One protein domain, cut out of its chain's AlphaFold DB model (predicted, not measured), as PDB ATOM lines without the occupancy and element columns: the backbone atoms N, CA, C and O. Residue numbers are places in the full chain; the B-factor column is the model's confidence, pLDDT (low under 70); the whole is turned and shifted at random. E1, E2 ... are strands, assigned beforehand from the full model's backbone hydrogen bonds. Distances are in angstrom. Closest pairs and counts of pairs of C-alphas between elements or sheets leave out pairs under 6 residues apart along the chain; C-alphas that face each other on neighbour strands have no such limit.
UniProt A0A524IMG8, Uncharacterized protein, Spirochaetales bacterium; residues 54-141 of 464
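Overview. This is residues 54 to 141 of the 464 residues of an uncharacterized protein of Spirochaetales bacterium (UniProt A0A524IMG8). What would one see first? A long, twisted sheet of four strands, E2, E1, E4 and E5, has a small sheet of two strands, E3 and E6, over part of one face, the two making a lopsided sandwich with crossed strands. The long link of residues 74 to 87 leads from E2 round to E3. What is it built of? The printed part has 88 residues with no named helix and six named strands, E1 to E6 in turn, and its class is all strand; the larger sheet has the order E2, E1, E4, E5 and both sheets are antiparallel. It is compact, with a radius of gyration of the C-alphas of 12.9 A and spans of 37 by 27 by 25 A.

Arrangement. How does the larger sheet begin? E1, residues 58 to 66, and E2, residues 71 to 73, form a hairpin, with N 72 and O 64 within hydrogen-bond range at 2.8 A. Which strands follow in that sheet? E4, residues 97 to 109, is the antiparallel neighbour of E1, with N 61 and O 104 at 2.8 A. E4 and E5, residues 112 to 126, form a hairpin, with N 105 and O 117 at 2.8 A; E2 and E5 are the edge strands. How does the other sheet stand to it? E3, residues 88 to 91, and E6, residues 134 to 137, are antiparallel, with N 89 and O 136 at 2.8 A. The two sheets face each other as a sandwich, two sheets face to face, with 39 pairs of C-alphas within 10 A and strands at 59 degrees. The closest C-alphas of E5 and E6 are those of Ser 121 and Ile 136, 5.2 A apart, while E1 and E6 are apart.

Along the chain. Where do the strands start and end? E1 begins at C-alpha 58, (91.049, 66.406, 70.244), and E6 ends at C-alpha 137, (97.174, 67.303, 86.591). How long are they from first to last C-alpha? E1 is 26.8 A, E2 6.8 A, E3 9.9 A, E4 33.4 A, E5 31.2 A and E6 10.0 A. Are the two longest straight? E4 bends by 57 degrees at residue 106, and E5 by 83 degrees at residue 116.

Size, cuts and confidence. How far does it reach? The two C-alphas farthest apart, those of Glu 110 and Gly 129, are 39.0 A apart. Is the printed part unbroken? It has no cut; E2 to E3 is a long link of 14 residues. Where is confidence low? The mean pLDDT of the printed part is 74.6, and 22 residues are under 70, among them residues 54 to 57 and 73 to 86.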
ATOM      1  N   SER A  54      91.157  59.820  69.770       42.88
ATOM      2  CA  SER A  54      90.322  60.876  69.202       42.88
ATOM      3  C   SER A  54      88.918  60.826  69.798       42.88
ATOM      4  O   SER A  54      88.187  59.851  69.639       42.88
ATOM      5  N   ASN A  55      88.509  61.912  70.451       43.53
ATOM      6  CA  ASN A  55      87.093  62.250  70.572       43.53
ATOM      7  C   ASN A  55      86.831  63.417  69.612       43.53
ATOM      8  O   ASN A  55      86.828  64.580  70.003       43.53
ATOM      9  N   GLY A  56      86.757  63.119  68.311       59.47
ATOM     10  CA  GLY A  56      86.758  64.147  67.263       59.47
ATOM     11  C   GLY A  56      88.167  64.665  66.943       59.47
ATOM     12  O   GLY A  56      89.050  63.871  66.629       59.47
ATOM     13  N   THR A  57      88.372  65.986  66.976       64.88
ATOM     14  CA  THR A  57      89.659  66.645  66.657       64.88
ATOM     15  C   THR A  57      90.639  66.682  67.829       64.88
ATOM     16  O   THR A  57      91.808  66.996  67.629       64.88
ATOM     17  N   THR A  58      90.204  66.364  69.046       72.69
ATOM     18  CA  THR A  58      91.049  66.406  70.244       72.69
ATOM     19  C   THR A  58      91.904  65.144  70.382       72.69
ATOM     20  O   THR A  58      91.392  64.037  70.225       72.69
ATOM     21  N   ILE A  59      93.189  65.317  70.705       75.94
ATOM     22  CA  ILE A  59      94.214  64.273  70.821       75.94
ATOM     23  C   ILE A  59      94.966  64.405  72.153       75.94
ATOM     24  O   ILE A  59      95.240  65.510  72.625       75.94
ATOM     25  N   VAL A  60      95.363  63.261  72.714       77.31
ATOM     26  CA  VAL A  60      96.307  63.151  73.834       77.31
ATOM     27  C   VAL A  60      97.606  62.505  73.360       77.31
ATOM     28  O   VAL A  60      97.574  61.422  72.778       77.31
ATOM     29  N   ARG A  61      98.743  63.141  73.648       80.62
ATOM     30  CA  ARG A  61     100.090  62.589  73.454       80.62
ATOM     31  C   ARG A  61     100.732  62.310  74.806       80.62
ATOM     32  O   ARG A  61     100.723  63.179  75.672       80.62
ATOM     33  N   VAL A  62     101.299  61.116  74.960       81.44
ATOM     34  CA  VAL A  62     101.986  60.686  76.182       81.44
ATOM     35  C   VAL A  62     103.433  60.330  75.862       81.44
ATOM     36  O   VAL A  62     103.701  59.615  74.892       81.44
ATOM     37  N   TYR A  63     104.346  60.821  76.692       85.25
ATOM     38  CA  TYR A  63     105.777  60.555  76.621       85.25
ATOM     39  C   TYR A  63     106.274  60.069  77.985       85.25
ATOM     40  O   TYR A  63     105.750  60.466  79.022       85.25
ATOM     41  N   LEU A  64     107.297  59.224  77.994       83.81
ATOM     42  CA  LEU A  64     107.938  58.714  79.199       83.81
ATOM     43  C   LEU A  64     109.368  59.226  79.238       83.81
ATOM     44  O   LEU A  64     110.165  58.917  78.353       83.81
ATOM     45  N   LYS A  65     109.690  60.012  80.260       86.00
ATOM     46  CA  LYS A  65     111.031  60.539  80.478       86.00
ATOM     47  C   LYS A  65     111.691  59.783  81.625       86.00
ATOM     48  O   LYS A  65     111.164  59.744  82.732       86.00
ATOM     49  N   SER A  66     112.841  59.172  81.366       81.12
ATOM     50  CA  SER A  66     113.625  58.504  82.406       81.12
ATOM     51  C   SER A  66     114.362  59.524  83.283       81.12
ATOM     52  O   SER A  66     114.567  60.679  82.896       81.12
ATOM     53  N   ALA A  67     114.850  59.080  84.444       74.06
ATOM     54  CA  ALA A  67     115.728  59.886  85.300       74.06
ATOM     55  C   ALA A  67     117.029  60.338  84.597       74.06
ATOM     56  O   ALA A  67     117.638  61.334  84.988       74.06
ATOM     57  N   GLU A  68     117.440  59.627  83.542       70.88
ATOM     58  CA  GLU A  68     118.624  59.918  82.727       70.88
ATOM     59  C   GLU A  68     118.304  60.776  81.488       70.88
ATOM     60  O   GLU A  68     119.169  60.991  80.643       70.88
ATOM     61  N   ASN A  69     117.082  61.315  81.388       67.06
ATOM     62  CA  ASN A  69     116.572  62.102  80.257       67.06
ATOM     63  C   ASN A  69     116.430  61.327  78.935       67.06
ATOM     64  O   ASN A  69     116.364  61.939  77.869       67.06
ATOM     65  N   SER A  70     116.332  59.998  78.983       72.19
ATOM     66  CA  SER A  70     115.868  59.220  77.831       72.19
ATOM     67  C   SER A  70     114.370  59.441  77.654       72.19
ATOM     68  O   SER A  70     113.628  59.400  78.638       72.19
ATOM     69  N   LEU A  71     113.926  59.669  76.421       75.44
ATOM     70  CA  LEU A  71     112.523  59.912  76.109       75.44
ATOM     71  C   LEU A  71     111.979  58.769  75.255       75.44
ATOM     72  O   LEU A  71     112.542  58.462  74.207       75.44
ATOM     73  N   LEU A  72     110.879  58.168  75.698       73.06
ATOM     74  CA  LEU A  72     110.123  57.172  74.945       73.06
ATOM     75  C   LEU A  72     108.728  57.710  74.645       73.06
ATOM     76  O   LEU A  72     108.123  58.401  75.467       73.06
ATOM     77  N   GLN A  73     108.196  57.368  73.479       68.00
ATOM     78  CA  GLN A  73     106.791  57.589  73.169       68.00
ATOM     79  C   GLN A  73     106.006  56.316  73.495       68.00
ATOM     80  O   GLN A  73     106.464  55.216  73.209       68.00
ATOM     81  N   MET A  74     104.838  56.440  74.133       64.88
ATOM     82  CA  MET A  74     104.007  55.261  74.405       64.88
ATOM     83  C   MET A  74     103.322  54.768  73.123       64.88
ATOM     84  O   MET A  74     102.757  55.571  72.385       64.88
ATOM     85  N   ASN A  75     103.338  53.452  72.888       55.75
ATOM     86  CA  ASN A  75     102.762  52.827  71.694       55.75
ATOM     87  C   ASN A  75     101.226  52.871  71.632       55.75
ATOM     88  O   ASN A  75     100.520  52.893  72.642       55.75
ATOM     89  N   SER A  76     100.704  52.839  70.401       44.16
ATOM     90  CA  SER A  76      99.267  52.815  70.112       44.16
ATOM     91  C   SER A  76      98.614  51.480  70.497       44.16
ATOM     92  O   SER A  76      99.159  50.418  70.204       44.16
ATOM     93  N   GLY A  77      97.409  51.531  71.078       40.41
ATOM     94  CA  GLY A  77      96.504  50.374  71.145       40.41
ATOM     95  C   GLY A  77      95.877  50.069  72.504       40.41
ATOM     96  O   GLY A  77      94.884  49.348  72.535       40.41
ATOM     97  N   LEU A  78      96.379  50.618  73.619       37.75
ATOM     98  CA  LEU A  78      95.838  50.295  74.945       37.75
ATOM     99  C   LEU A  78      95.723  51.502  75.892       37.75
ATOM    100  O   LEU A  78      96.672  51.896  76.556       37.75
ATOM    101  N   MET A  79      94.466  51.935  76.031       50.41
ATOM    102  CA  MET A  79      93.820  52.482  77.237       50.41
ATOM    103  C   MET A  79      94.120  53.934  77.647       50.41
ATOM    104  O   MET A  79      94.941  54.214  78.515       50.41
ATOM    105  N   TYR A  80      93.293  54.835  77.114       44.53
ATOM    106  CA  TYR A  80      92.876  56.070  77.775       44.53
ATOM    107  C   TYR A  80      91.476  55.847  78.366       44.53
ATOM    108  O   TYR A  80      90.566  55.437  77.645       44.53
ATOM    109  N   GLU A  81      91.299  56.124  79.655       44.75
ATOM    110  CA  GLU A  81      89.979  56.368  80.235       44.75
ATOM    111  C   GLU A  81      89.962  57.807  80.743       44.75
ATOM    112  O   GLU A  81      90.650  58.154  81.705       44.75
ATOM    113  N   GLU A  82      89.176  58.654  80.082       44.94
ATOM    114  CA  GLU A  82      88.816  59.959  80.622       44.94
ATOM    115  C   GLU A  82      88.008  59.748  81.901       44.94
ATOM    116  O   GLU A  82      86.979  59.070  81.882       44.94
ATOM    117  N   ALA A  83      88.425  60.357  83.006       39.41
ATOM    118  CA  ALA A  83      87.540  60.540  84.143       39.41
ATOM    119  C   ALA A  83      87.295  62.037  84.350       39.41
ATOM    120  O   ALA A  83      88.128  62.746  84.896       39.41
ATOM    121  N   VAL A  84      86.117  62.452  83.871       39.41
ATOM    122  CA  VAL A  84      85.236  63.539  84.331       39.41
ATOM    123  C   VAL A  84      85.907  64.880  84.661       39.41
ATOM    124  O   VAL A  84      86.502  65.060  85.715       39.41
ATOM    125  N   ALA A  85      85.630  65.871  83.807       45.28
ATOM    126  CA  ALA A  85      85.856  67.299  84.042       45.28
ATOM    127  C   ALA A  85      87.327  67.759  84.044       45.28
ATOM    128  O   ALA A  85      87.763  68.492  84.919       45.28
ATOM    129  N   GLY A  86      88.064  67.401  82.993       56.84
ATOM    130  CA  GLY A  86      88.973  68.332  82.322       56.84
ATOM    131  C   GLY A  86      90.185  68.881  83.079       56.84
ATOM    132  O   GLY A  86      90.841  69.726  82.499       56.84
ATOM    133  N   GLU A  87      90.528  68.460  84.296       72.50
ATOM    134  CA  GLU A  87      91.705  68.979  85.031       72.50
ATOM    135  C   GLU A  87      92.810  67.943  85.246       72.50
ATOM    136  O   GLU A  87      93.977  68.302  85.398       72.50
ATOM    137  N   SER A  88      92.469  66.656  85.196       76.56
ATOM    138  CA  SER A  88      93.431  65.572  85.351       76.56
ATOM    139  C   SER A  88      93.179  64.446  84.361       76.56
ATOM    140  O   SER A  88      92.029  64.111  84.080       76.56
ATOM    141  N   VAL A  89      94.250  63.821  83.883       76.75
ATOM    142  CA  VAL A  89      94.198  62.642  83.017       76.75
ATOM    143  C   VAL A  89      94.860  61.471  83.720       76.75
ATOM    144  O   VAL A  89      95.926  61.615  84.307       76.75
ATOM    145  N   THR A  90      94.231  60.298  83.653       78.31
ATOM    146  CA  THR A  90      94.827  59.060  84.158       78.31
ATOM    147  C   THR A  90      95.374  58.236  83.001       78.31
ATOM    148  O   THR A  90      94.628  57.798  82.128       78.31
ATOM    149  N   VAL A  91      96.686  58.016  83.009       77.06
ATOM    150  CA  VAL A  91      97.405  57.163  82.059       77.06
ATOM    151  C   VAL A  91      97.498  55.759  82.647       77.06
ATOM    152  O   VAL A  91      97.963  55.580  83.772       77.06
ATOM    153  N   ARG A  92      97.044  54.750  81.902       74.94
ATOM    154  CA  ARG A  92      97.157  53.332  82.280       74.94
ATOM    155  C   ARG A  92      98.247  52.651  81.453       74.94
ATOM    156  O   ARG A  92      98.699  53.196  80.452       74.94
ATOM    157  N   ASN A  93      98.651  51.449  81.870       74.06
ATOM    158  CA  ASN A  93      99.636  50.616  81.165       74.06
ATOM    159  C   ASN A  93     101.000  51.287  80.951       74.06
ATOM    160  O   ASN A  93     101.671  51.030  79.950       74.06
ATOM    161  N   VAL A  94     101.424  52.143  81.882       77.25
ATOM    162  CA  VAL A  94     102.795  52.661  81.872       77.25
ATOM    163  C   VAL A  94     103.750  51.470  82.061       77.25
ATOM    164  O   VAL A  94     103.535  50.677  82.983       77.25
ATOM    165  N   PRO A  95     104.771  51.291  81.203       77.38
ATOM    166  CA  PRO A  95     105.764  50.239  81.363       77.38
ATOM    167  C   PRO A  95     106.447  50.306  82.729       77.38
ATOM    168  O   PRO A  95     106.630  51.381  83.299       77.38
ATOM    169  N   SER A  96     106.883  49.156  83.237       80.00
ATOM    170  CA  SER A  96     107.656  49.120  84.479       80.00
ATOM    171  C   SER A  96     108.972  49.887  84.345       80.00
ATOM    172  O   SER A  96     109.644  49.775  83.320       80.00
ATOM    173  N   GLY A  97     109.357  50.621  85.384       84.31
ATOM    174  CA  GLY A  97     110.551  51.466  85.406       84.31
ATOM    175  C   GLY A  97     110.336  52.753  86.201       84.31
ATOM    176  O   GLY A  97     109.254  52.978  86.743       84.31
ATOM    177  N   ASP A  98     111.377  53.579  86.270       87.00
ATOM    178  CA  ASP A  98     111.324  54.920  86.854       87.00
ATOM    179  C   ASP A  98     111.026  55.944  85.758       87.00
ATOM    180  O   ASP A  98     111.889  56.254  84.931       87.00
ATOM    181  N   TRP A  99     109.798  56.463  85.756       87.00
ATOM    182  CA  TRP A  99     109.294  57.321  84.688       87.00
ATOM    183  C   TRP A  99     108.694  58.610  85.225       87.00
ATOM    184  O   TRP A  99     107.884  58.602  86.146       87.00
ATOM    185  N   ASP A 100     109.054  59.718  84.595       89.69
ATOM    186  CA  ASP A 100     108.239  60.921  84.573       89.69
ATOM    187  C   ASP A 100     107.312  60.842  83.353       89.69
ATOM    188  O   ASP A 100     107.768  60.844  82.203       89.69
ATOM    189  N   VAL A 101     106.014  60.674  83.600       87.25
ATOM    190  CA  VAL A 101     104.998  60.536  82.555       87.25
ATOM    191  C   VAL A 101     104.548  61.932  82.151       87.25
ATOM    192  O   VAL A 101     103.905  62.639  82.925       87.25
ATOM    193  N   LEU A 102     104.892  62.318  80.929       89.31
ATOM    194  CA  LEU A 102     104.594  63.619  80.345       89.31
ATOM    195  C   LEU A 102     103.361  63.498  79.458       89.31
ATOM    196  O   LEU A 102     103.245  62.561  78.665       89.31
ATOM    197  N   LEU A 103     102.463  64.469  79.547       88.31
ATOM    198  CA  LEU A 103     101.230  64.470  78.777       88.31
ATOM    199  C   LEU A 103     100.990  65.822  78.123       88.31
ATOM    200  O   LEU A 103     101.129  66.862  78.760       88.31
ATOM    201  N   ALA A 104     100.561  65.788  76.865       87.12
ATOM    202  CA  ALA A 104     100.023  66.933  76.151       87.12
ATOM    203  C   ALA A 104      98.620  66.617  75.629       87.12
ATOM    204  O   ALA A 104      98.404  65.610  74.955       87.12
ATOM    205  N   TYR A 105      97.671  67.494  75.923       85.56
ATOM    206  CA  TYR A 105      96.286  67.439  75.471       85.56
ATOM    207  C   TYR A 105      96.033  68.613  74.528       85.56
ATOM    208  O   TYR A 105      96.342  69.759  74.856       85.56
ATOM    209  N   GLY A 106      95.469  68.353  73.354       84.56
ATOM    210  CA  GLY A 106      95.339  69.375  72.322       84.56
ATOM    211  C   GLY A 106      94.473  68.953  71.153       84.56
ATOM    212  O   GLY A 106      93.715  67.993  71.248       84.56
ATOM    213  N   GLU A 107      94.585  69.668  70.042       83.06
ATOM    214  CA  GLU A 107      93.824  69.402  68.819       83.06
ATOM    215  C   GLU A 107      94.739  69.008  67.662       83.06
ATOM    216  O   GLU A 107      95.845  69.531  67.512       83.06
ATOM    217  N   ALA A 108      94.265  68.081  66.833       77.81
ATOM    218  CA  ALA A 108      94.808  67.858  65.505       77.81
ATOM    219  C   ALA A 108      94.336  68.969  64.567       77.81
ATOM    220  O   ALA A 108      93.135  69.212  64.437       77.81
ATOM    221  N   PHE A 109      95.280  69.580  63.862       75.62
ATOM    222  CA  PHE A 109      95.020  70.611  62.868       75.62
ATOM    223  C   PHE A 109      95.911  70.377  61.649       75.62
ATOM    224  O   PHE A 109      97.128  70.420  61.776       75.62
ATOM    225  N   GLU A 110      95.319  70.076  60.490       71.94
ATOM    226  CA  GLU A 110      96.026  69.922  59.202       71.94
ATOM    227  C   GLU A 110      97.316  69.066  59.250       71.94
ATOM    228  O   GLU A 110      98.327  69.382  58.633       71.94
ATOM    229  N   GLY A 111      97.301  67.951  59.992       68.06
ATOM    230  CA  GLY A 111      98.472  67.068  60.142       68.06
ATOM    231  C   GLY A 111      99.456  67.481  61.245       68.06
ATOM    232  O   GLY A 111     100.474  66.821  61.449       68.06
ATOM    233  N   SER A 112      99.122  68.523  62.001       79.25
ATOM    234  CA  SER A 112      99.862  69.031  63.156       79.25
ATOM    235  C   SER A 112      99.103  68.824  64.458       79.25
ATOM    236  O   SER A 112      97.911  68.519  64.460       79.25
ATOM    237  N   PHE A 113      99.800  68.995  65.580       81.62
ATOM    238  CA  PHE A 113      99.206  68.948  66.913       81.62
ATOM    239  C   PHE A 113      99.413  70.270  67.642       81.62
ATOM    240  O   PHE A 113     100.544  70.738  67.773       81.62
ATOM    241  N   ILE A 114      98.312  70.831  68.132       85.75
ATOM    242  CA  ILE A 114      98.256  72.101  68.850       85.75
ATOM    243  C   ILE A 114      97.925  71.786  70.312       85.75
ATOM    244  O   ILE A 114      96.749  71.572  70.633       85.75
ATOM    245  N   PRO A 115      98.923  71.701  71.211       87.00
ATOM    246  CA  PRO A 115      98.660  71.485  72.626       87.00
ATOM    247  C   PRO A 115      97.910  72.676  73.212       87.00
ATOM    248  O   PRO A 115      98.266  73.829  72.993       87.00
ATOM    249  N   LYS A 116      96.874  72.374  73.991       87.94
ATOM    250  CA  LYS A 116      96.129  73.344  74.799       87.94
ATOM    251  C   LYS A 116      96.533  73.253  76.260       87.94
ATOM    252  O   LYS A 116      96.616  74.266  76.946       87.94
ATOM    253  N   ARG A 117      96.791  72.030  76.723       88.38
ATOM    254  CA  ARG A 117      97.160  71.738  78.103       88.38
ATOM    255  C   ARG A 117      98.245  70.686  78.167       88.38
ATOM    256  O   ARG A 117      98.366  69.860  77.263       88.38
ATOM    257  N   TYR A 118      99.015  70.704  79.237       91.31
ATOM    258  CA  TYR A 118     100.112  69.775  79.436       91.31
ATOM    259  C   TYR A 118     100.326  69.496  80.921       91.31
ATOM    260  O   TYR A 118      99.851  70.242  81.769       91.31
ATOM    261  N   GLY A 119     101.017  68.412  81.243       91.06
ATOM    262  CA  GLY A 119     101.347  68.084  82.623       91.06
ATOM    263  C   GLY A 119     102.383  66.979  82.718       91.06
ATOM    264  O   GLY A 119     102.694  66.310  81.731       91.06
ATOM    265  N   SER A 120     102.903  66.788  83.923       92.00
ATOM    266  CA  SER A 120     103.841  65.714  84.246       92.00
ATOM    267  C   SER A 120     103.445  65.051  85.560       92.00
ATOM    268  O   SER A 120     102.824  65.681  86.419       92.00
ATOM    269  N   SER A 121     103.773  63.771  85.720       90.62
ATOM    270  CA  SER A 121     103.569  63.066  86.989       90.62
ATOM    271  C   SER A 121     104.666  63.357  88.014       90.62
ATOM    272  O   SER A 121     104.488  63.074  89.197       90.62
ATOM    273  N   GLY A 122     105.822  63.854  87.562       89.50
ATOM    274  CA  GLY A 122     107.070  63.697  88.293       89.50
ATOM    275  C   GLY A 122     107.545  62.239  88.260       89.50
ATOM    276  O   GLY A 122     106.810  61.325  87.866       89.50
ATOM    277  N   LEU A 123     108.791  62.012  88.683       89.62
ATOM    278  CA  LEU A 123     109.403  60.684  88.648       89.62
ATOM    279  C   LEU A 123     108.638  59.701  89.549       89.62
ATOM    280  O   LEU A 123     108.581  59.870  90.767       89.62
ATOM    281  N   THR A 124     108.074  58.664  88.937       88.31
ATOM    282  CA  THR A 124     107.264  57.629  89.581       88.31
ATOM    283  C   THR A 124     107.809  56.247  89.232       88.31
ATOM    284  O   THR A 124     108.074  55.951  88.069       88.31
ATOM    285  N   PHE A 125     107.937  55.378  90.236       88.25
ATOM    286  CA  PHE A 125     108.331  53.986  90.030       88.25
ATOM    287  C   PHE A 125     107.117  53.106  89.712       88.25
ATOM    288  O   PHE A 125     106.167  53.017  90.496       88.25
ATOM    289  N   ILE A 126     107.180  52.398  88.587       82.56
ATOM    290  CA  ILE A 126     106.182  51.418  88.160       82.56
ATOM    291  C   ILE A 126     106.767  50.011  88.304       82.56
ATOM    292  O   ILE A 126     107.719  49.637  87.617       82.56
ATOM    293  N   ALA A 127     106.195  49.216  89.209       79.25
ATOM    294  CA  ALA A 127     106.672  47.864  89.476       79.25
ATOM    295  C   ALA A 127     106.296  46.885  88.338       79.25
ATOM    296  O   ALA A 127     105.185  46.965  87.806       79.25
ATOM    297  N   PRO A 128     107.164  45.914  87.991       76.25
ATOM    298  CA  PRO A 128     106.843  44.877  87.009       76.25
ATOM    299  C   PRO A 128     105.580  44.084  87.367       76.25
ATOM    300  O   PRO A 128     105.422  43.630  88.500       76.25
ATOM    301  N   GLY A 129     104.703  43.872  86.382       64.75
ATOM    302  CA  GLY A 129     103.498  43.046  86.525       64.75
ATOM    303  C   GLY A 129     102.342  43.693  87.298       64.75
ATOM    304  O   GLY A 129     101.358  43.007  87.570       64.75
ATOM    305  N   ILE A 130     102.438  44.982  87.643       70.19
ATOM    306  CA  ILE A 130     101.357  45.749  88.271       70.19
ATOM    307  C   ILE A 130     100.895  46.837  87.298       70.19
ATOM    308  O   ILE A 130     101.694  47.660  86.861       70.19
ATOM    309  N   GLU A 131      99.597  46.874  86.987       64.00
ATOM    310  CA  GLU A 131      98.995  48.045  86.345       64.00
ATOM    311  C   GLU A 131      98.895  49.178  87.375       64.00
ATOM    312  O   GLU A 131      97.971  49.215  88.187       64.00
ATOM    313  N   ASN A 132      99.855  50.101  87.352       70.00
ATOM    314  CA  ASN A 132      99.785  51.328  88.139       70.00
ATOM    315  C   ASN A 132      99.259  52.467  87.252       70.00
ATOM    316  O   ASN A 132      99.994  52.938  86.380       70.00
ATOM    317  N   PRO A 133      98.005  52.919  87.435       75.88
ATOM    318  CA  PRO A 133      97.544  54.136  86.785       75.88
ATOM    319  C   PRO A 133      98.317  55.346  87.325       75.88
ATOM    320  O   PRO A 133      98.512  55.475  88.534       75.88
ATOM    321  N   VAL A 134      98.719  56.244  86.430       82.62
ATOM    322  CA  VAL A 134      99.388  57.506  86.763       82.62
ATOM    323  C   VAL A 134      98.431  58.652  86.469       82.62
ATOM    324  O   VAL A 134      98.037  58.857  85.323       82.62
ATOM    325  N   THR A 135      98.031  59.393  87.502       84.44
ATOM    326  CA  THR A 135      97.165  60.570  87.353       84.44
ATOM    327  C   THR A 135      98.015  61.828  87.237       84.44
ATOM    328  O   THR A 135      98.842  62.110  88.100       84.44
ATOM    329  N   ILE A 136      97.785  62.592  86.174       86.75
ATOM    330  CA  ILE A 136      98.517  63.806  85.825       86.75
ATOM    331  C   ILE A 136      97.545  64.976  85.883       86.75
ATOM    332  O   ILE A 136      96.493  64.928  85.248       86.75
ATOM    333  N   THR A 137      97.900  66.024  86.625       89.00
ATOM    334  CA  THR A 137      97.174  67.303  86.591       89.00
ATOM    335  C   THR A 137      97.655  68.106  85.391       89.00
ATOM    336  O   THR A 137      98.852  68.116  85.108       89.00
ATOM    337  N   LEU A 138      96.728  68.731  84.667       87.19
ATOM    338  CA  LEU A 138      97.042  69.484  83.460       87.19
ATOM    339  C   LEU A 138      96.949  70.988  83.693       87.19
ATOM    340  O   LEU A 138      95.921  71.479  84.154       87.19
ATOM    341  N   ASP A 139      97.957  71.712  83.231       88.94
ATOM    342  CA  ASP A 139      98.002  73.167  83.183       88.94
ATOM    343  C   ASP A 139      97.792  73.669  81.752       88.94
ATOM    344  O   ASP A 139      98.059  72.959  80.778       88.94
ATOM    345  N   ASP A 140      97.299  74.898  81.610       90.31
ATOM    346  CA  ASP A 140      97.199  75.560  80.309       90.31
ATOM    347  C   ASP A 140      98.587  75.885  79.754       90.31
ATOM    348  O   ASP A 140      99.477  76.332  80.483       90.31
ATOM    349  N   THR A 141      98.765  75.735  78.441       90.25
ATOM    350  CA  THR A 141     100.010  76.175  77.803       90.25
ATOM    351  C   THR A 141     100.179  77.699  77.855       90.25
ATOM    352  O   THR A 141      99.222  78.466  77.711       90.25
TER     353      THR A 141